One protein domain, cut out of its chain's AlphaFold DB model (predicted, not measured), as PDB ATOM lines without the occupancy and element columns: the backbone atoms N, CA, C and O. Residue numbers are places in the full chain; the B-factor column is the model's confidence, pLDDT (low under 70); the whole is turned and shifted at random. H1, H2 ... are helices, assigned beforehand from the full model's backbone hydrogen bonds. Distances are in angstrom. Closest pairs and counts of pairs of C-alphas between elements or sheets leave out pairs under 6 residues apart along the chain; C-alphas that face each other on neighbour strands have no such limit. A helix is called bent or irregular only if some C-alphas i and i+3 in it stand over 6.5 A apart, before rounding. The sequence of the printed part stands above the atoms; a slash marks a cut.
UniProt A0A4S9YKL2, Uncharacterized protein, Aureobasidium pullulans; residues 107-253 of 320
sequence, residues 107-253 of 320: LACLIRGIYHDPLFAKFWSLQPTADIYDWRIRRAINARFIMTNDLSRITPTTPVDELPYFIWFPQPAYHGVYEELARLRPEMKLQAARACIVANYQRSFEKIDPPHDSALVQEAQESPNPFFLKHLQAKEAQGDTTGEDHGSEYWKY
ATOM      1  N   LEU A 107     143.856 140.649  77.917       91.25
ATOM      2  CA  LEU A 107     144.089 142.018  78.382       91.25
ATOM      3  C   LEU A 107     144.416 142.079  79.882       91.25
ATOM      4  O   LEU A 107     145.324 142.803  80.280       91.25
ATOM      5  N   ALA A 108     143.694 141.319  80.703       92.00
ATOM      6  CA  ALA A 108     143.923 141.311  82.140       92.00
ATOM      7  C   ALA A 108     145.266 140.660  82.491       92.00
ATOM      8  O   ALA A 108     146.021 141.195  83.303       92.00
ATOM      9  N   CYS A 109     145.600 139.555  81.816       94.44
ATOM     10  CA  CYS A 109     146.897 138.899  81.960       94.44
ATOM     11  C   CYS A 109     148.043 139.827  81.536       94.44
ATOM     12  O   CYS A 109     149.046 139.903  82.235       94.44
ATOM     13  N   LEU A 110     147.873 140.581  80.446       94.62
ATOM     14  CA  LEU A 110     148.846 141.570  79.982       94.62
ATOM     15  C   LEU A 110     149.063 142.690  80.991       94.62
ATOM     16  O   LEU A 110     150.206 143.010  81.291       94.62
ATOM     17  N   ILE A 111     147.983 143.271  81.520       94.88
ATOM     18  CA  ILE A 111     148.058 144.321  82.540       94.88
ATOM     19  C   ILE A 111     148.839 143.802  83.745       94.88
ATOM     20  O   ILE A 111     149.842 144.401  84.128       94.88
ATOM     21  N   ARG A 112     148.454 142.640  84.281       94.44
ATOM     22  CA  ARG A 112     149.147 142.011  85.408       94.44
ATOM     23  C   ARG A 112     150.619 141.718  85.084       94.44
ATOM     24  O   ARG A 112     151.484 142.028  85.895       94.44
ATOM     25  N   GLY A 113     150.932 141.192  83.901       96.06
ATOM     26  CA  GLY A 113     152.313 140.974  83.459       96.06
ATOM     27  C   GLY A 113     153.135 142.263  83.405       96.06
ATOM     28  O   GLY A 113     154.256 142.294  83.901       96.06
ATOM     29  N   ILE A 114     152.569 143.348  82.864       97.12
ATOM     30  CA  ILE A 114     153.209 144.675  82.782       97.12
ATOM     31  C   ILE A 114     153.474 145.239  84.182       97.12
ATOM     32  O   ILE A 114     154.545 145.785  84.433       97.12
ATOM     33  N   TYR A 115     152.521 145.090  85.101       96.38
ATOM     34  CA  TYR A 115     152.680 145.500  86.496       96.38
ATOM     35  C   TYR A 115     153.856 144.784  87.181       96.38
ATOM     36  O   TYR A 115     154.597 145.393  87.958       96.38
ATOM     37  N   HIS A 116     154.057 143.500  86.880       95.62
ATOM     38  CA  HIS A 116     155.044 142.661  87.563       95.62
ATOM     39  C   HIS A 116     156.437 142.686  86.936       95.62
ATOM     40  O   HIS A 116     157.415 142.643  87.681       95.62
ATOM     41  N   ASP A 117     156.545 142.818  85.615       97.31
ATOM     42  CA  ASP A 117     157.824 142.760  84.904       97.31
ATOM     43  C   ASP A 117     158.162 144.099  84.200       97.31
ATOM     44  O   ASP A 117     157.490 144.496  83.237       97.31
ATOM     45  N   PRO A 118     159.214 144.823  84.640       96.75
ATOM     46  CA  PRO A 118     159.597 146.100  84.037       96.75
ATOM     47  C   PRO A 118     160.125 145.971  82.598       96.75
ATOM     48  O   PRO A 118     159.972 146.909  81.811       96.75
ATOM     49  N   LEU A 119     160.719 144.836  82.217       97.88
ATOM     50  CA  LEU A 119     161.192 144.606  80.848       97.88
ATOM     51  C   LEU A 119     160.020 144.313  79.910       97.88
ATOM     52  O   LEU A 119     160.010 144.799  78.779       97.88
ATOM     53  N   PHE A 120     158.994 143.610  80.387       97.88
ATOM     54  CA  PHE A 120     157.740 143.419  79.669       97.88
ATOM     55  C   PHE A 120     157.002 144.747  79.484       97.88
ATOM     56  O   PHE A 120     156.536 145.042  78.382       97.88
ATOM     57  N   ALA A 121     156.970 145.606  80.510       97.44
ATOM     58  CA  ALA A 121     156.449 146.966  80.383       97.44
ATOM     59  C   ALA A 121     157.237 147.793  79.357       97.44
ATOM     60  O   ALA A 121     156.640 148.482  78.524       97.44
ATOM     61  N   LYS A 122     158.575 147.696  79.357       97.50
ATOM     62  CA  LYS A 122     159.417 148.344  78.345       97.50
ATOM     63  C   LYS A 122     159.112 147.812  76.946       97.50
ATOM     64  O   LYS A 122     158.917 148.620  76.041       97.50
ATOM     65  N   PHE A 123     159.017 146.496  76.769       96.69
ATOM     66  CA  PHE A 123     158.634 145.861  75.506       96.69
ATOM     67  C   PHE A 123     157.285 146.391  74.997       96.69
ATOM     68  O   PHE A 123     157.183 146.795  73.837       96.69
ATOM     69  N   TRP A 124     156.281 146.467  75.874       95.31
ATOM     70  CA  TRP A 124     154.959 147.000  75.544       95.31
ATOM     71  C   TRP A 124     154.971 148.493  75.220       95.31
ATOM     72  O   TRP A 124     154.274 148.921  74.303       95.31
ATOM     73  N   SER A 125     155.816 149.284  75.889       94.88
ATOM     74  CA  SER A 125     155.967 150.717  75.597       94.88
ATOM     75  C   SER A 125     156.512 151.018  74.195       94.88
ATOM     76  O   SER A 125     156.384 152.146  73.724       94.88
ATOM     77  N   LEU A 126     157.127 150.024  73.544       94.00
ATOM     78  CA  LEU A 126     157.708 150.126  72.205       94.00
ATOM     79  C   LEU A 126     156.798 149.549  71.109       94.00
ATOM     80  O   LEU A 126     157.165 149.597  69.936       94.00
ATOM     81  N   GLN A 127     155.641 148.981  71.465       88.62
ATOM     82  CA  GLN A 127     154.721 148.418  70.474       88.62
ATOM     83  C   GLN A 127     154.046 149.528  69.652       88.62
ATOM     84  O   GLN A 127     153.874 150.648  70.145       88.62
ATOM     85  N   PRO A 128     153.620 149.235  68.409       80.75
ATOM     86  CA  PRO A 128     152.869 150.184  67.594       80.75
ATOM     87  C   PRO A 128     151.620 150.706  68.317       80.75
ATOM     88  O   PRO A 128     150.983 149.987  69.086       80.75
ATOM     89  N   THR A 129     151.209 151.938  68.012       71.25
ATOM     90  CA  THR A 129     150.060 152.604  68.657       71.25
ATOM     91  C   THR A 129     148.757 151.807  68.582       71.25
ATOM     92  O   THR A 129     147.956 151.870  69.511       71.25
ATOM     93  N   ALA A 130     148.554 151.017  67.522       65.38
ATOM     94  CA  ALA A 130     147.398 150.133  67.387       65.38
ATOM     95  C   ALA A 130     147.358 149.023  68.458       65.38
ATOM     96  O   ALA A 130     146.282 148.679  68.944       65.38
ATOM     97  N   ASP A 131     148.518 148.502  68.872       65.31
ATOM     98  CA  ASP A 131     148.620 147.423  69.863       65.31
ATOM     99  C   ASP A 131     148.378 147.929  71.297       65.31
ATOM    100  O   ASP A 131     147.830 147.187  72.120       65.31
ATOM    101  N   ILE A 132     148.718 149.198  71.564       72.44
ATOM    102  CA  ILE A 132     148.544 149.901  72.852       72.44
ATOM    103  C   ILE A 132     147.353 150.877  72.872       72.44
ATOM    104  O   ILE A 132     147.272 151.738  73.749       72.44
ATOM    105  N   TYR A 133     146.422 150.771  71.917       78.31
ATOM    106  CA  TYR A 133     145.269 151.680  71.839       78.31
ATOM    107  C   TYR A 133     144.405 151.626  73.112       78.31
ATOM    108  O   TYR A 133     143.825 152.630  73.532       78.31
ATOM    109  N   ASP A 134     144.378 150.467  73.774       86.69
ATOM    110  CA  ASP A 134     143.719 150.304  75.064       86.69
ATOM    111  C   ASP A 134     144.405 151.164  76.139       86.69
ATOM    112  O   ASP A 134     145.572 150.957  76.483       86.69
ATOM    113  N   TRP A 135     143.671 152.144  76.675       89.31
ATOM    114  CA  TRP A 135     144.183 153.054  77.700       89.31
ATOM    115  C   TRP A 135     144.645 152.312  78.957       89.31
ATOM    116  O   TRP A 135     145.572 152.775  79.615       89.31
ATOM    117  N   ARG A 136     144.091 151.125  79.255       91.44
ATOM    118  CA  ARG A 136     144.484 150.316  80.420       91.44
ATOM    119  C   ARG A 136     145.903 149.772  80.291       91.44
ATOM    120  O   ARG A 136     146.622 149.712  81.282       91.44
ATOM    121  N   ILE A 137     146.333 149.429  79.073       93.62
ATOM    122  CA  ILE A 137     147.718 149.002  78.815       93.62
ATOM    123  C   ILE A 137     148.669 150.180  79.049       93.62
ATOM    124  O   ILE A 137     149.677 150.030  79.732       93.62
ATOM    125  N   ARG A 138     148.333 151.370  78.537       94.88
ATOM    126  CA  ARG A 138     149.147 152.584  78.737       94.88
ATOM    127  C   ARG A 138     149.218 152.995  80.206       94.88
ATOM    128  O   ARG A 138     150.309 153.283  80.690       94.88
ATOM    129  N   ARG A 139     148.093 152.924  80.922       95.75
ATOM    130  CA  ARG A 139     148.019 153.132  82.373       95.75
ATOM    131  C   ARG A 139     148.939 152.163  83.127       95.75
ATOM    132  O   ARG A 139     149.763 152.615  83.915       95.75
ATOM    133  N   ALA A 140     148.882 150.864  82.823       96.69
ATOM    134  CA  ALA A 140     149.750 149.856  83.443       96.69
ATOM    135  C   ALA A 140     151.244 150.084  83.144       96.69
ATOM    136  O   ALA A 140     152.083 149.956  84.036       96.69
ATOM    137  N   ILE A 141     151.592 150.472  81.908       97.38
ATOM    138  CA  ILE A 141     152.972 150.837  81.543       97.38
ATOM    139  C   ILE A 141     153.433 152.025  82.392       97.38
ATOM    140  O   ILE A 141     154.509 151.972  82.983       97.38
ATOM    141  N   ASN A 142     152.621 153.079  82.490       97.50
ATOM    142  CA  ASN A 142     152.942 154.251  83.298       97.50
ATOM    143  C   ASN A 142     153.130 153.880  84.778       97.50
ATOM    144  O   ASN A 142     154.108 154.313  85.383       97.50
ATOM    145  N   ALA A 143     152.268 153.021  85.332       97.94
ATOM    146  CA  ALA A 143     152.394 152.523  86.701       97.94
ATOM    147  C   ALA A 143     153.748 151.849  86.936       97.94
ATOM    148  O   ALA A 143     154.473 152.187  87.874       97.94
ATOM    149  N   ARG A 144     154.121 150.918  86.050       97.88
ATOM    150  CA  ARG A 144     155.375 150.168  86.164       97.88
ATOM    151  C   ARG A 144     156.610 151.056  86.033       97.88
ATOM    152  O   ARG A 144     157.600 150.820  86.730       97.88
ATOM    153  N   PHE A 145     156.564 152.069  85.170       98.25
ATOM    154  CA  PHE A 145     157.652 153.038  85.020       98.25
ATOM    155  C   PHE A 145     157.815 153.893  86.285       98.25
ATOM    156  O   PHE A 145     158.931 153.981  86.796       98.25
ATOM    157  N   ILE A 146     156.716 154.389  86.872       98.50
ATOM    158  CA  ILE A 146     156.742 155.100  88.163       98.50
ATOM    159  C   ILE A 146     157.383 154.221  89.248       98.50
ATOM    160  O   ILE A 146     158.320 154.656  89.911       98.50
ATOM    161  N   MET A 147     156.960 152.956  89.369       98.31
ATOM    162  CA  MET A 147     157.532 151.965  90.304       98.31
ATOM    163  C   MET A 147     159.004 151.607  90.035       98.31
ATOM    164  O   MET A 147     159.659 150.959  90.852       98.31
ATOM    165  N   THR A 148     159.537 152.020  88.885       98.00
ATOM    166  CA  THR A 148     160.951 151.888  88.503       98.00
ATOM    167  C   THR A 148     161.692 153.231  88.622       98.00
ATOM    168  O   THR A 148     162.836 153.356  88.194       98.00
ATOM    169  N   ASN A 149     161.077 154.224  89.273       98.25
ATOM    170  CA  ASN A 149     161.578 155.586  89.475       98.25
ATOM    171  C   ASN A 149     161.641 156.455  88.209       98.25
ATOM    172  O   ASN A 149     162.350 157.459  88.196       98.25
ATOM    173  N   ASP A 150     160.906 156.093  87.155       97.81
ATOM    174  CA  ASP A 150     160.866 156.841  85.901       97.81
ATOM    175  C   ASP A 150     159.533 157.589  85.740       97.81
ATOM    176  O   ASP A 150     158.468 156.989  85.580       97.81
ATOM    177  N   LEU A 151     159.604 158.923  85.759       97.44
ATOM    178  CA  LEU A 151     158.465 159.820  85.547       97.44
ATOM    179  C   LEU A 151     158.391 160.377  84.121       97.44
ATOM    180  O   LEU A 151     157.498 161.168  83.830       97.44
ATOM    181  N   SER A 152     159.274 159.973  83.200       95.69
ATOM    182  CA  SER A 152     159.379 160.581  81.863       95.69
ATOM    183  C   SER A 152     158.103 160.459  81.020       95.69
ATOM    184  O   SER A 152     157.965 161.128  79.996       95.69
ATOM    185  N   ARG A 153     157.192 159.561  81.407       93.62
ATOM    186  CA  ARG A 153     155.911 159.298  80.733       93.62
ATOM    187  C   ARG A 153     154.739 160.080  81.325       93.62
ATOM    188  O   ARG A 153     153.658 160.096  80.738       93.62
ATOM    189  N   ILE A 154     154.947 160.715  82.475       95.31
ATOM    190  CA  ILE A 154     153.948 161.523  83.161       95.31
ATOM    191  C   ILE A 154     154.270 162.991  82.906       95.31
ATOM    192  O   ILE A 154     155.198 163.559  83.475       95.31
ATOM    193  N   THR A 155     153.493 163.612  82.029       92.31
ATOM    194  CA  THR A 155     153.581 165.039  81.718       92.31
ATOM    195  C   THR A 155     152.324 165.747  82.219       92.31
ATOM    196  O   THR A 155     151.311 165.086  82.464       92.31
ATOM    197  N   PRO A 156     152.315 167.090  82.314       89.75
ATOM    198  CA  PRO A 156     151.102 167.854  82.626       89.75
ATOM    199  C   PRO A 156     149.927 167.599  81.667       89.75
ATOM    200  O   PRO A 156     148.783 167.864  82.016       89.75
ATOM    201  N   THR A 157     150.194 167.076  80.466       90.50
ATOM    202  CA  THR A 157     149.189 166.805  79.430       90.50
ATOM    203  C   THR A 157     148.829 165.327  79.289       90.50
ATOM    204  O   THR A 157     147.976 165.002  78.463       90.50
ATOM    205  N   THR A 158     149.434 164.423  80.074       92.00
ATOM    206  CA  THR A 158     149.043 163.006  80.084       92.00
ATOM    207  C   THR A 158     147.547 162.896  80.415       92.00
ATOM    208  O   THR A 158     147.128 163.445  81.443       92.00
ATOM    209  N   PRO A 159     146.737 162.216  79.580       92.56
ATOM    210  CA  PRO A 159     145.309 162.050  79.828       92.56
ATOM    211  C   PRO A 159     145.024 161.395  81.178       92.56
ATOM    212  O   PRO A 159     145.739 160.484  81.592       92.56
ATOM    213  N   VAL A 160     143.957 161.836  81.850       90.81
ATOM    214  CA  VAL A 160     143.572 161.336  83.184       90.81
ATOM    215  C   VAL A 160     143.341 159.824  83.168       90.81
ATOM    216  O   VAL A 160     143.779 159.128  84.078       90.81
ATOM    217  N   ASP A 161     142.768 159.292  82.083       89.75
ATOM    218  CA  ASP A 161     142.552 157.852  81.920       89.75
ATOM    219  C   ASP A 161     143.855 157.036  81.847       89.75
ATOM    220  O   ASP A 161     143.823 155.815  81.978       89.75
ATOM    221  N   GLU A 162     145.009 157.669  81.659       92.50
ATOM    222  CA  GLU A 162     146.320 157.013  81.623       92.50
ATOM    223  C   GLU A 162     147.123 157.205  82.908       92.50
ATOM    224  O   GLU A 162     148.226 156.658  83.019       92.50
ATOM    225  N   LEU A 163     146.592 157.967  83.868       95.25
ATOM    226  CA  LEU A 163     147.196 158.124  85.182       95.25
ATOM    227  C   LEU A 163     146.846 156.900  86.040       95.25
ATOM    228  O   LEU A 163     145.666 156.639  86.285       95.25
ATOM    229  N   PRO A 164     147.843 156.116  86.472       95.69
ATOM    230  CA  PRO A 164     147.600 154.923  87.270       95.69
ATOM    231  C   PRO A 164     147.211 155.278  88.700       95.69
ATOM    232  O   PRO A 164     147.790 156.187  89.294       95.69
ATOM    233  N   TYR A 165     146.258 154.540  89.268       94.19
ATOM    234  CA  TYR A 165     145.955 154.647  90.689       94.19
ATOM    235  C   TYR A 165     146.909 153.773  91.507       94.19
ATOM    236  O   TYR A 165     147.473 154.228  92.500       94.19
ATOM    237  N   PHE A 166     147.135 152.540  91.056       94.56
ATOM    238  CA  PHE A 166     147.972 151.553  91.727       94.56
ATOM    239  C   PHE A 166     149.447 151.685  91.309       94.56
ATOM    240  O   PHE A 166     149.811 151.356  90.186       94.56
ATOM    241  N   ILE A 167     150.321 152.181  92.193       97.06
ATOM    242  CA  ILE A 167     151.729 152.503  91.855       97.06
ATOM    243  C   ILE A 167     152.757 152.005  92.883       97.06
ATOM    244  O   ILE A 167     153.825 152.595  93.019       97.06
ATOM    245  N   TRP A 168     152.443 150.946  93.635       96.00
ATOM    246  CA  TRP A 168     153.268 150.503  94.773       96.00
ATOM    247  C   TRP A 168     153.541 148.993  94.868       96.00
ATOM    248  O   TRP A 168     154.232 148.569  95.792       96.00
ATOM    249  N   PHE A 169     153.028 148.168  93.952       94.56
ATOM    250  CA  PHE A 169     153.212 146.711  93.967       94.56
ATOM    251  C   PHE A 169     153.530 146.177  92.557       94.56
ATOM    252  O   PHE A 169     152.903 146.619  91.593       94.56
ATOM    253  N   PRO A 170     154.470 145.220  92.402       93.88
ATOM    254  CA  PRO A 170     155.117 144.399  93.439       93.88
ATOM    255  C   PRO A 170     156.220 145.099  94.236       93.88
ATOM    256  O   PRO A 170     156.689 144.555  95.230       93.88
ATOM    257  N   GLN A 171     156.628 146.296  93.817       94.88
ATOM    258  CA  GLN A 171     157.628 147.087  94.520       94.88
ATOM    259  C   GLN A 171     157.247 148.574  94.487       94.88
ATOM    260  O   GLN A 171     156.855 149.069  93.426       94.88
ATOM    261  N   PRO A 172     157.382 149.310  95.600       97.00
ATOM    262  CA  PRO A 172     157.218 150.753  95.588       97.00
ATOM    263  C   PRO A 172     158.435 151.444  94.960       97.00
ATOM    264  O   PRO A 172     159.569 150.979  95.074       97.00
ATOM    265  N   ALA A 173     158.199 152.602  94.343       98.38
ATOM    266  CA  ALA A 173     159.244 153.541  93.961       98.38
ATOM    267  C   ALA A 173     159.967 154.125  95.190       98.38
ATOM    268  O   ALA A 173     159.517 154.026  96.336       98.38
ATOM    269  N   TYR A 174     161.089 154.793  94.941       98.38
ATOM    270  CA  TYR A 174     161.793 155.597  95.927       98.38
ATOM    271  C   TYR A 174     160.938 156.797  96.346       98.38
ATOM    272  O   TYR A 174     160.292 157.428  95.515       98.38
ATOM    273  N   HIS A 175     160.961 157.146  97.633       98.38
ATOM    274  CA  HIS A 175     160.070 158.157  98.221       98.38
ATOM    275  C   HIS A 175     160.050 159.502  97.469       98.38
ATOM    276  O   HIS A 175     158.980 160.056  97.229       98.38
ATOM    277  N   GLY A 176     161.211 159.970  96.996       98.62
ATOM    278  CA  GLY A 176     161.330 161.226  96.249       98.62
ATOM    279  C   GLY A 176     160.604 161.222  94.900       98.62
ATOM    280  O   GLY A 176     160.218 162.281  94.416       98.62
ATOM    281  N   VAL A 177     160.361 160.046  94.316       98.69
ATOM    282  CA  VAL A 177     159.568 159.900  93.086       98.69
ATOM    283  C   VAL A 177     158.114 160.264  93.350       98.69
ATOM    284  O   VAL A 177     157.505 160.933  92.527       98.69
ATOM    285  N   TYR A 178     157.562 159.879  94.501       98.62
ATOM    286  CA  TYR A 178     156.188 160.222  94.871       98.62
ATOM    287  C   TYR A 178     156.036 161.705  95.219       98.62
ATOM    288  O   TYR A 178     155.036 162.313  94.841       98.62
ATOM    289  N   GLU A 179     157.036 162.300  95.881       98.56
ATOM    290  CA  GLU A 179     157.081 163.752  96.118       98.56
ATOM    291  C   GLU A 179     157.060 164.520  94.786       98.56
ATOM    292  O   GLU A 179     156.250 165.427  94.593       98.56
ATOM    293  N   GLU A 180     157.908 164.117  93.837       98.25
ATOM    294  CA  GLU A 180     157.994 164.755  92.523       98.25
ATOM    295  C   GLU A 180     156.756 164.485  91.659       98.25
ATOM    296  O   GLU A 180     156.267 165.389  90.984       98.25
ATOM    297  N   LEU A 181     156.189 163.279  91.719       98.12
ATOM    298  CA  LEU A 181     154.945 162.931  91.034       98.12
ATOM    299  C   LEU A 181     153.790 163.823  91.500       98.12
ATOM    300  O   LEU A 181     153.092 164.394  90.666       98.12
ATOM    301  N   ALA A 182     153.632 163.998  92.813       97.44
ATOM    302  CA  ALA A 182     152.623 164.880  93.394       97.44
ATOM    303  C   ALA A 182     152.840 166.357  93.016       97.44
ATOM    304  O   ALA A 182     151.873 167.105  92.869       97.44
ATOM    305  N   ARG A 183     154.098 166.782  92.838       96.38
ATOM    306  CA  ARG A 183     154.444 168.133  92.372       96.38
ATOM    307  C   ARG A 183     154.121 168.333  90.887       96.38
ATOM    308  O   ARG A 183     153.619 169.390  90.512       96.38
ATOM    309  N   LEU A 184     154.438 167.348  90.044       95.44
ATOM    310  CA  LEU A 184     154.234 167.391  88.591       95.44
ATOM    311  C   LEU A 184     152.763 167.226  88.199       95.44
ATOM    312  O   LEU A 184     152.308 167.877  87.260       95.44
ATOM    313  N   ARG A 185     152.035 166.355  88.907       95.62
ATOM    314  CA  ARG A 185     150.612 166.051  88.713       95.62
ATOM    315  C   ARG A 185     149.888 166.060  90.059       95.62
ATOM    316  O   ARG A 185     149.751 165.005  90.681       95.62
ATOM    317  N   PRO A 186     149.403 167.226  90.519       94.75
ATOM    318  CA  PRO A 186     148.663 167.337  91.776       94.75
ATOM    319  C   PRO A 186     147.451 166.397  91.883       94.75
ATOM    320  O   PRO A 186     147.098 165.981  92.984       94.75
ATOM    321  N   GLU A 187     146.850 166.001  90.757       93.31
ATOM    322  CA  GLU A 187     145.751 165.025  90.703       93.31
ATOM    323  C   GLU A 187     146.170 163.619  91.170       93.31
ATOM    324  O   GLU A 187     145.315 162.797  91.488       93.31
ATOM    325  N   MET A 188     147.479 163.340  91.227       96.44
ATOM    326  CA  MET A 188     148.045 162.063  91.671       96.44
ATOM    327  C   MET A 188     148.484 162.053  93.146       96.44
ATOM    328  O   MET A 188     149.124 161.099  93.595       96.44
ATOM    329  N   LYS A 189     148.168 163.101  93.921       96.81
ATOM    330  CA  LYS A 189     148.543 163.195  95.344       96.81
ATOM    331  C   LYS A 189     148.055 162.008  96.174       96.81
ATOM    332  O   LYS A 189     148.816 161.500  96.992       96.81
ATOM    333  N   LEU A 190     146.820 161.551  95.957       95.69
ATOM    334  CA  LEU A 190     146.236 160.430  96.704       95.69
ATOM    335  C   LEU A 190     146.986 159.119  96.439       95.69
ATOM    336  O   LEU A 190     147.312 158.381  97.363       95.69
ATOM    337  N   GLN A 191     147.324 158.866  95.180       96.56
ATOM    338  CA  GLN A 191     148.058 157.700  94.704       96.56
ATOM    339  C   GLN A 191     149.475 157.686  95.284       96.56
ATOM    340  O   GLN A 191     149.921 156.684  95.845       96.56
ATOM    341  N   ALA A 192     150.165 158.827  95.192       98.38
ATOM    342  CA  ALA A 192     151.502 159.029  95.737       98.38
ATOM    343  C   ALA A 192     151.522 158.861  97.267       98.38
ATOM    344  O   ALA A 192     152.391 158.179  97.813       98.38
ATOM    345  N   ALA A 193     150.535 159.427  97.963       98.25
ATOM    346  CA  ALA A 193     150.389 159.281  99.405       98.25
ATOM    347  C   ALA A 193     150.099 157.839  99.817       98.25
ATOM    348  O   ALA A 193     150.714 157.338 100.756       98.25
ATOM    349  N   ARG A 194     149.222 157.138  99.096       97.81
ATOM    350  CA  ARG A 194     148.921 155.737  99.381       97.81
ATOM    351  C   ARG A 194     150.144 154.847  99.228       97.81
ATOM    352  O   ARG A 194     150.421 154.024 100.097       97.81
ATOM    353  N   ALA A 195     150.931 155.081  98.184       98.19
ATOM    354  CA  ALA A 195     152.209 154.415  98.013       98.19
ATOM    355  C   ALA A 195     153.172 154.688  99.184       98.19
ATOM    356  O   ALA A 195     153.882 153.783  99.624       98.19
ATOM    357  N   CYS A 196     153.167 155.911  99.730       98.56
ATOM    358  CA  CYS A 196     153.942 156.253 100.924       98.56
ATOM    359  C   CYS A 196     153.454 155.521 102.180       98.56
ATOM    360  O   CYS A 196     154.293 155.130 102.984       98.56
ATOM    361  N   ILE A 197     152.147 155.294 102.354       98.38
ATOM    362  CA  ILE A 197     151.630 154.471 103.462       98.38
ATOM    363  C   ILE A 197     152.162 153.041 103.336       98.38
ATOM    364  O   ILE A 197     152.783 152.534 104.267       98.38
ATOM    365  N   VAL A 198     151.990 152.426 102.160       97.44
ATOM    366  CA  VAL A 198     152.423 151.045 101.889       97.44
ATOM    367  C   VAL A 198     153.927 150.866 102.112       97.44
ATOM    368  O   VAL A 198     154.356 149.876 102.700       97.44
ATOM    369  N   ALA A 199     154.736 151.833 101.679       97.62
ATOM    370  CA  ALA A 199     156.189 151.808 101.837       97.62
ATOM    371  C   ALA A 199     156.691 152.392 103.176       97.62
ATOM    372  O   ALA A 199     157.900 152.473 103.395       97.62
ATOM    373  N   ASN A 200     155.788 152.811 104.072       98.06
ATOM    374  CA  ASN A 200     156.082 153.476 105.346       98.06
ATOM    375  C   ASN A 200     156.972 154.742 105.224       98.06
ATOM    376  O   ASN A 200     157.829 155.025 106.064       98.06
ATOM    377  N   TYR A 201     156.761 155.543 104.180       98.50
ATOM    378  CA  TYR A 201     157.457 156.809 103.926       98.50
ATOM    379  C   TYR A 201     156.747 158.000 104.576       98.50
ATOM    380  O   TYR A 201     156.243 158.897 103.899       98.50
ATOM    381  N   GLN A 202     156.739 158.031 105.910       98.44
ATOM    382  CA  GLN A 202     156.067 159.070 106.699       98.44
ATOM    383  C   GLN A 202     156.428 160.503 106.265       98.44
ATOM    384  O   GLN A 202     155.544 161.297 105.962       98.44
ATOM    385  N   ARG A 203     157.724 160.819 106.155       98.38
ATOM    386  CA  ARG A 203     158.180 162.177 105.815       98.38
ATOM    387  C   ARG A 203     157.685 162.648 104.445       98.38
ATOM    388  O   ARG A 203     157.406 163.830 104.262       98.38
ATOM    389  N   SER A 204     157.619 161.746 103.471       98.56
ATOM    390  CA  SER A 204     157.159 162.074 102.119       98.56
ATOM    391  C   SER A 204     155.644 162.206 102.069       98.56
ATOM    392  O   SER A 204     155.149 163.127 101.429       98.56
ATOM    393  N   PHE A 205     154.916 161.373 102.817       98.56
ATOM    394  CA  PHE A 205     153.475 161.533 103.014       98.56
ATOM    395  C   PHE A 205     153.131 162.921 103.576       98.56
ATOM    396  O   PHE A 205     152.282 163.613 103.020       98.56
ATOM    397  N   GLU A 206     153.845 163.363 104.616       98.12
ATOM    398  CA  GLU A 206     153.670 164.696 105.212       98.12
ATOM    399  C   GLU A 206     153.923 165.830 104.211       98.12
ATOM    400  O   GLU A 206     153.178 166.803 104.183       98.12
ATOM    401  N   LYS A 207     154.955 165.710 103.368       98.12
ATOM    402  CA  LYS A 207     155.258 166.715 102.336       98.12
ATOM    403  C   LYS A 207     154.234 166.750 101.204       98.12
ATOM    404  O   LYS A 207     153.971 167.822 100.665       98.12
ATOM    405  N   ILE A 208     153.731 165.587 100.788       98.19
ATOM    406  CA  ILE A 208     152.713 165.478  99.733       98.19
ATOM    407  C   ILE A 208     151.419 166.157 100.190       98.19
ATOM    408  O   ILE A 208     150.741 166.793  99.372       98.19
ATOM    409  N   ASP A 209     151.122 166.042 101.489       96.44
ATOM    410  CA  ASP A 209     149.949 166.617 102.139       96.44
ATOM    411  C   ASP A 209     148.668 166.266 101.354       96.44
ATOM    412  O   ASP A 209     148.051 167.132 100.721       96.44
ATOM    413  N   PRO A 210     148.320 164.964 101.268       95.56
ATOM    414  CA  PRO A 210     147.157 164.518 100.506       95.56
ATOM    415  C   PRO A 210     145.865 165.015 101.163       95.56
ATOM    416  O   PRO A 210     145.828 165.115 102.392       95.56
ATOM    417  N   PRO A 211     144.796 165.295 100.397       93.62
ATOM    418  CA  PRO A 211     143.483 165.499 101.003       93.62
ATOM    419  C   PRO A 211     143.043 164.233 101.753       93.62
ATOM    420  O   PRO A 211     143.571 163.141 101.504       93.62
ATOM    421  N   HIS A 212     142.085 164.379 102.666       93.25
ATOM    422  CA  HIS A 212     141.395 163.224 103.237       93.25
ATOM    423  C   HIS A 212     140.829 162.328 102.118       93.25
ATOM    424  O   HIS A 212     140.405 162.828 101.082       93.25
ATOM    425  N   ASP A 213     140.845 161.007 102.304       92.88
ATOM    426  CA  ASP A 213     140.251 160.035 101.378       92.88
ATOM    427  C   ASP A 213     139.961 158.720 102.112       92.88
ATOM    428  O   ASP A 213     140.816 158.201 102.833       92.88
ATOM    429  N   SER A 214     138.763 158.162 101.928       92.12
ATOM    430  CA  SER A 214     138.323 156.973 102.670       92.12
ATOM    431  C   SER A 214     139.124 155.714 102.313       92.12
ATOM    432  O   SER A 214     139.428 154.908 103.193       92.12
ATOM    433  N   ALA A 215     139.535 155.549 101.050       91.81
ATOM    434  CA  ALA A 215     140.378 154.422 100.645       91.81
ATOM    435  C   ALA A 215     141.807 154.555 101.207       91.81
ATOM    436  O   ALA A 215     142.429 153.562 101.592       91.81
ATOM    437  N   LEU A 216     142.316 155.785 101.311       94.62
ATOM    438  CA  LEU A 216     143.588 156.097 101.958       94.62
ATOM    439  C   LEU A 216     143.537 155.834 103.472       94.62
ATOM    440  O   LEU A 216     144.487 155.272 104.018       94.62
ATOM    441  N   VAL A 217     142.426 156.176 104.139       95.44
ATOM    442  CA  VAL A 217     142.181 155.833 105.553       95.44
ATOM    443  C   VAL A 217     142.187 154.321 105.749       95.44
ATOM    444  O   VAL A 217     142.837 153.839 106.675       95.44
ATOM    445  N   GLN A 218     141.530 153.562 104.871       94.81
ATOM    446  CA  GLN A 218     141.525 152.104 104.967       94.81
ATOM    447  C   GLN A 218     142.929 151.505 104.802       94.81
ATOM    448  O   GLN A 218     143.302 150.602 105.548       94.81
ATOM    449  N   GLU A 219     143.752 152.028 103.890       96.19
ATOM    450  CA  GLU A 219     145.164 151.624 103.806       96.19
ATOM    451  C   GLU A 219     145.928 151.972 105.095       96.19
ATOM    452  O   GLU A 219     146.702 151.163 105.605       96.19
ATOM    453  N   ALA A 220     145.689 153.160 105.661       97.31
ATOM    454  CA  ALA A 220     146.337 153.612 106.889       97.31
ATOM    455  C   ALA A 220     145.975 152.759 108.116       97.31
ATOM    456  O   ALA A 220     146.810 152.599 109.004       97.31
ATOM    457  N   GLN A 221     144.760 152.205 108.174       96.44
ATOM    458  CA  GLN A 221     144.331 151.284 109.233       96.44
ATOM    459  C   GLN A 221     145.139 149.984 109.239       96.44
ATOM    460  O   GLN A 221     145.384 149.416 110.301       96.44
ATOM    461  N   GLU A 222     145.575 149.530 108.064       93.94
ATOM    462  CA  GLU A 222     146.365 148.306 107.907       93.94
ATOM    463  C   GLU A 222     147.873 148.537 108.074       93.94
ATOM    464  O   GLU A 222     148.649 147.580 108.153       93.94
ATOM    465  N   SER A 223     148.302 149.800 108.135       95.69
ATOM    466  CA  SER A 223     149.701 150.165 108.317       95.69
ATOM    467  C   SER A 223     150.166 149.900 109.757       95.69
ATOM    468  O   SER A 223     149.506 150.313 110.712       95.69
ATOM    469  N   PRO A 224     151.367 149.321 109.954       94.44
ATOM    470  CA  PRO A 224     151.956 149.171 111.284       94.44
ATOM    471  C   PRO A 224     152.353 150.517 111.912       94.44
ATOM    472  O   PRO A 224     152.548 150.600 113.124       94.44
ATOM    473  N   ASN A 225     152.498 151.573 111.106       97.56
ATOM    474  CA  ASN A 225     152.773 152.917 111.591       97.56
ATOM    475  C   ASN A 225     151.452 153.666 111.857       97.56
ATOM    476  O   ASN A 225     150.760 154.019 110.896       97.56
ATOM    477  N   PRO A 226     151.117 153.973 113.129       97.25
ATOM    478  CA  PRO A 226     149.861 154.632 113.486       97.25
ATOM    479  C   PRO A 226     149.825 156.117 113.100       97.25
ATOM    480  O   PRO A 226     148.780 156.754 113.238       97.25
ATOM    481  N   PHE A 227     150.951 156.691 112.661       98.31
ATOM    482  CA  PHE A 227     151.031 158.086 112.239       98.31
ATOM    483  C   PHE A 227     150.022 158.407 111.133       98.31
ATOM    484  O   PHE A 227     149.283 159.379 111.257       98.31
ATOM    485  N   PHE A 228     149.966 157.584 110.080       98.12
ATOM    486  CA  PHE A 228     149.149 157.866 108.896       98.12
ATOM    487  C   PHE A 228     147.665 157.985 109.242       98.12
ATOM    488  O   PHE A 228     147.017 158.957 108.859       98.12
ATOM    489  N   LEU A 229     147.150 157.038 110.031       97.62
ATOM    490  CA  LEU A 229     145.750 157.039 110.441       97.62
ATOM    491  C   LEU A 229     145.427 158.261 111.308       97.62
ATOM    492  O   LEU A 229     144.450 158.957 111.047       97.62
ATOM    493  N   LYS A 230     146.279 158.566 112.295       97.44
ATOM    494  CA  LYS A 230     146.103 159.747 113.156       97.44
ATOM    495  C   LYS A 230     146.136 161.048 112.360       97.44
ATOM    496  O   LYS A 230     145.371 161.960 112.655       97.44
ATOM    497  N   HIS A 231     147.019 161.138 111.366       96.75
ATOM    498  CA  HIS A 231     147.130 162.311 110.509       96.75
ATOM    499  C   HIS A 231     145.848 162.529 109.693       96.75
ATOM    500  O   HIS A 231     145.320 163.638 109.678       96.75
ATOM    501  N   LEU A 232     145.310 161.476 109.071       96.06
ATOM    502  CA  LEU A 232     144.069 161.561 108.294       96.06
ATOM    503  C   LEU A 232     142.851 161.888 109.176       96.06
ATOM    504  O   LEU A 232     142.063 162.756 108.818       96.06
ATOM    505  N   GLN A 233     142.750 161.295 110.370       95.00
ATOM    506  CA  GLN A 233     141.694 161.621 111.343       95.00
ATOM    507  C   GLN A 233     141.762 163.079 111.821       95.00
ATOM    508  O   GLN A 233     140.738 163.729 112.021       95.00
ATOM    509  N   ALA A 234     142.970 163.623 112.002       94.81
ATOM    510  CA  ALA A 234     143.139 165.024 112.373       94.81
ATOM    511  C   ALA A 234     142.686 165.977 111.255       94.81
ATOM    512  O   ALA A 234     142.165 167.048 111.563       94.81
ATOM    513  N   LYS A 235     142.867 165.595 109.982       93.50
ATOM    514  CA  LYS A 235     142.346 166.341 108.827       93.50
ATOM    515  C   LYS A 235     140.823 166.305 108.761       93.50
ATOM    516  O   LYS A 235     140.201 167.355 108.628       93.50
ATOM    517  N   GLU A 236     140.236 165.128 108.961       92.12
ATOM    518  CA  GLU A 236     138.783 164.954 109.030       92.12
ATOM    519  C   GLU A 236     138.163 165.848 110.120       92.12
ATOM    520  O   GLU A 236     137.224 166.600 109.862       92.12
ATOM    521  N   ALA A 237     138.759 165.867 111.319       92.69
ATOM    522  CA  ALA A 237     138.321 166.720 112.427       92.69
ATOM    523  C   ALA A 237     138.445 168.232 112.138       92.69
ATOM    524  O   ALA A 237     137.749 169.038 112.758       92.69
ATOM    525  N   GLN A 238     139.317 168.625 111.207       93.31
ATOM    526  CA  GLN A 238     139.467 170.007 110.733       93.31
ATOM    527  C   GLN A 238     138.490 170.356 109.597       93.31
ATOM    528  O   GLN A 238     138.496 171.488 109.115       93.31
ATOM    529  N   GLY A 239     137.630 169.417 109.193       89.19
ATOM    530  CA  GLY A 239     136.612 169.605 108.162       89.19
ATOM    531  C   GLY A 239     137.052 169.214 106.750       89.19
ATOM    532  O   GLY A 239     136.263 169.388 105.821       89.19
ATOM    533  N   ASP A 240     138.264 168.674 106.568       86.94
ATOM    534  CA  ASP A 240     138.681 168.065 105.300       86.94
ATOM    535  C   ASP A 240     137.982 166.710 105.159       86.94
ATOM    536  O   ASP A 240     138.436 165.694 105.682       86.94
ATOM    537  N   THR A 241     136.812 166.728 104.526       78.00
ATOM    538  CA  THR A 241     135.977 165.547 104.314       78.00
ATOM    539  C   THR A 241     135.750 165.361 102.822       78.00
ATOM    540  O   THR A 241     135.185 166.211 102.132       78.00
ATOM    541  N   THR A 242     136.188 164.220 102.309       73.25
ATOM    542  CA  THR A 242     135.779 163.717 100.997       73.25
ATOM    543  C   THR A 242     134.597 162.784 101.194       73.25
ATOM    544  O   THR A 242     134.664 161.888 102.034       73.25
ATOM    545  N   GLY A 243     133.516 162.985 100.440       61.72
ATOM    546  CA  GLY A 243     132.358 162.094 100.500       61.72
ATOM    547  C   GLY A 243     132.736 160.649 100.166       61.72
ATOM    548  O   GLY A 243     133.606 160.405  99.330       61.72
ATOM    549  N   GLU A 244     132.070 159.693 100.810       59.91
ATOM    550  CA  GLU A 244     132.186 158.283 100.449       59.91
ATOM    551  C   GLU A 244     131.523 158.053  99.083       59.91
ATOM    552  O   GLU A 244     130.296 158.007  98.975       59.91
ATOM    553  N   ASP A 245     132.320 157.924  98.023       54.84
ATOM    554  CA  ASP A 245     131.816 157.464  96.729       54.84
ATOM    555  C   ASP A 245     131.904 155.933  96.662       54.84
ATOM    556  O   ASP A 245     132.947 155.354  96.347       54.84
ATOM    557  N   HIS A 246     130.794 155.264  96.982       57.22
ATOM    558  CA  HIS A 246     130.627 153.810  96.823       57.22
ATOM    559  C   HIS A 246     130.218 153.418  95.387       57.22
ATOM    560  O   HIS A 246     129.502 152.438  95.179       57.22
ATOM    561  N   GLY A 247     130.633 154.200  94.386       63.72
ATOM    562  CA  GLY A 247     130.362 153.971  92.969       63.72
ATOM    563  C   GLY A 247     131.206 152.868  92.308       63.72
ATOM    564  O   GLY A 247     131.655 151.898  92.919       63.72
ATOM    565  N   SER A 248     131.445 153.017  91.001       65.31
ATOM    566  CA  SER A 248     132.148 152.051  90.134       65.31
ATOM    567  C   SER A 248     133.624 151.786  90.482       65.31
ATOM    568  O   SER A 248     134.272 150.973  89.824       65.31
ATOM    569  N   GLU A 249     134.174 152.469  91.488       79.31
ATOM    570  CA  GLU A 249     135.589 152.419  91.872       79.31
ATOM    571  C   GLU A 249     135.835 151.759  93.235       79.31
ATOM    572  O   GLU A 249     136.883 151.964  93.845       79.31
ATOM    573  N   TYR A 250     134.907 150.916  93.702       83.75
ATOM    574  CA  TYR A 250     135.035 150.208  94.983       83.75
ATOM    575  C   TYR A 250     136.357 149.433  95.136       83.75
ATOM    576  O   TYR A 250     136.833 149.218  96.248       83.75
ATOM    577  N   TRP A 251     136.984 149.033  94.025       86.00
ATOM    578  CA  TRP A 251     138.285 148.368  94.013       86.00
ATOM    579  C   TRP A 251     139.401 149.214  94.649       86.00
ATOM    580  O   TRP A 251     140.404 148.656  95.086       86.00
ATOM    581  N   LYS A 252     139.231 150.540  94.771       89.38
ATOM    582  CA  LYS A 252     140.149 151.405  95.521       89.38
ATOM    583  C   LYS A 252     140.178 151.052  97.006       89.38
ATOM    584  O   LYS A 252     141.214 151.200  97.627       89.38
ATOM    585  N   TYR A 253     139.120 150.511  97.592       89.88
ATOM    586  CA  TYR A 253     139.118 150.136  99.010       89.88
ATOM    587  C   TYR A 253     139.951 148.868  99.303       89.88
ATOM    588  O   TYR A 253     140.236 148.541 100.455       89.88
TER     589      TYR A 253
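This is residues 107 to 253 of the 320 residues of an uncharacterized protein of Aureobasidium pullulans (UniProt A0A4S9YKL2). Two groups of helices make an elongated body: a small cluster of H1, H2 and H3 at one end, and a larger group that begins near the middle with a triangle of side-by-side helices, H4, H5 and H6, and goes on through H7, which packs on H5, to H8, which packs on H7 at the other end. The long stretch of residues 147 to 174 passes between the groups, and after H8 a long link leads back to the short H9, which packs on H7. The printed part has 147 residues, with nine named helices, H1 to H9 in order along the chain, and no named strand; its class is all helix. It is compact, with a radius of gyration of the C-alphas of 15.6 A, and spans 50 by 31 by 28 A.

Start at the longest helix, H5, residues 186 to 198: find C-alpha 186 at (148.663, 167.337, 91.776), from where it runs 19.5 A. It is irregular, with C-alphas 187 and 190 7.6 A apart. Before it comes H4, residues 175 to 184, 14.6 A; after it come H6, residues 202 to 208, H7, residues 214 to 222, and H8, residues 227 to 237, 15.4 A. H9, residues 250 to 253, ends at C-alpha 253, at (139.118, 150.136, 99.010). Go back to C-alpha 107 at (144.089, 142.018, 78.382) for H1, residues 107 to 116, 14.3 A; H2 is residues 118 to 125 and H3 residues 135 to 146, 16.5 A.

H5 and H7 are the hubs, touching three helices each. Look at Ala 182 and Lys 189, the closest C-alphas of the hairpin H4 and H5, 4.8 A apart; the tilt is shallow, 14 degrees, opposite ways. H5 and H6 are a hairpin too, closest at Ala 193 and Phe 205, 5.3 A. H4 touches H6 at Glu 179 and Ile 208, their closest C-alphas, 5.9 A apart. H5 touches H7, closest C-alphas Arg 194 and Leu 216, 5.9 A, at a shallow tilt of 17 degrees, the same way. The hairpin H7 and H8 is closest at the C-alphas of Ala 220 and Leu 229, 5.0 A, with a tilt of 35.1 degrees, only just steep. H9 touches H7, closest C-alphas Tyr 253 and Ala 215, 4.8 A. In the other group H1 touches H3, closest C-alphas Tyr 115 and Arg 144, 5.4 A, at a shallow tilt of 6 degrees, the same way. The hairpin H2 and H3 is closest at the C-alphas of Ala 121 and Ile 141, 5.3 A; H1 and H2 touch only at the corner. H3 and H4 are close but not clearly touching, with the C-alphas of Ile 146 and Val 177 7.4 A apart. Each O i to N i+4 pair is within hydrogen-bond range in H1, H2, H3, H4, H6 and H8, against 7 of 9 in H5 and 4 of 5 in H7; H9 is too short for such a pair.

The C-alphas farthest apart, Pro 128 and Ala 237, are 50.0 A from each other. The printed part has no cut. The links H3 to H4 and H8 to H9 are long, and residues 126 to 131 stand free. Mean pLDDT of the printed part is 92.6; residues 130 to 131 and 243 to 248 are under 70.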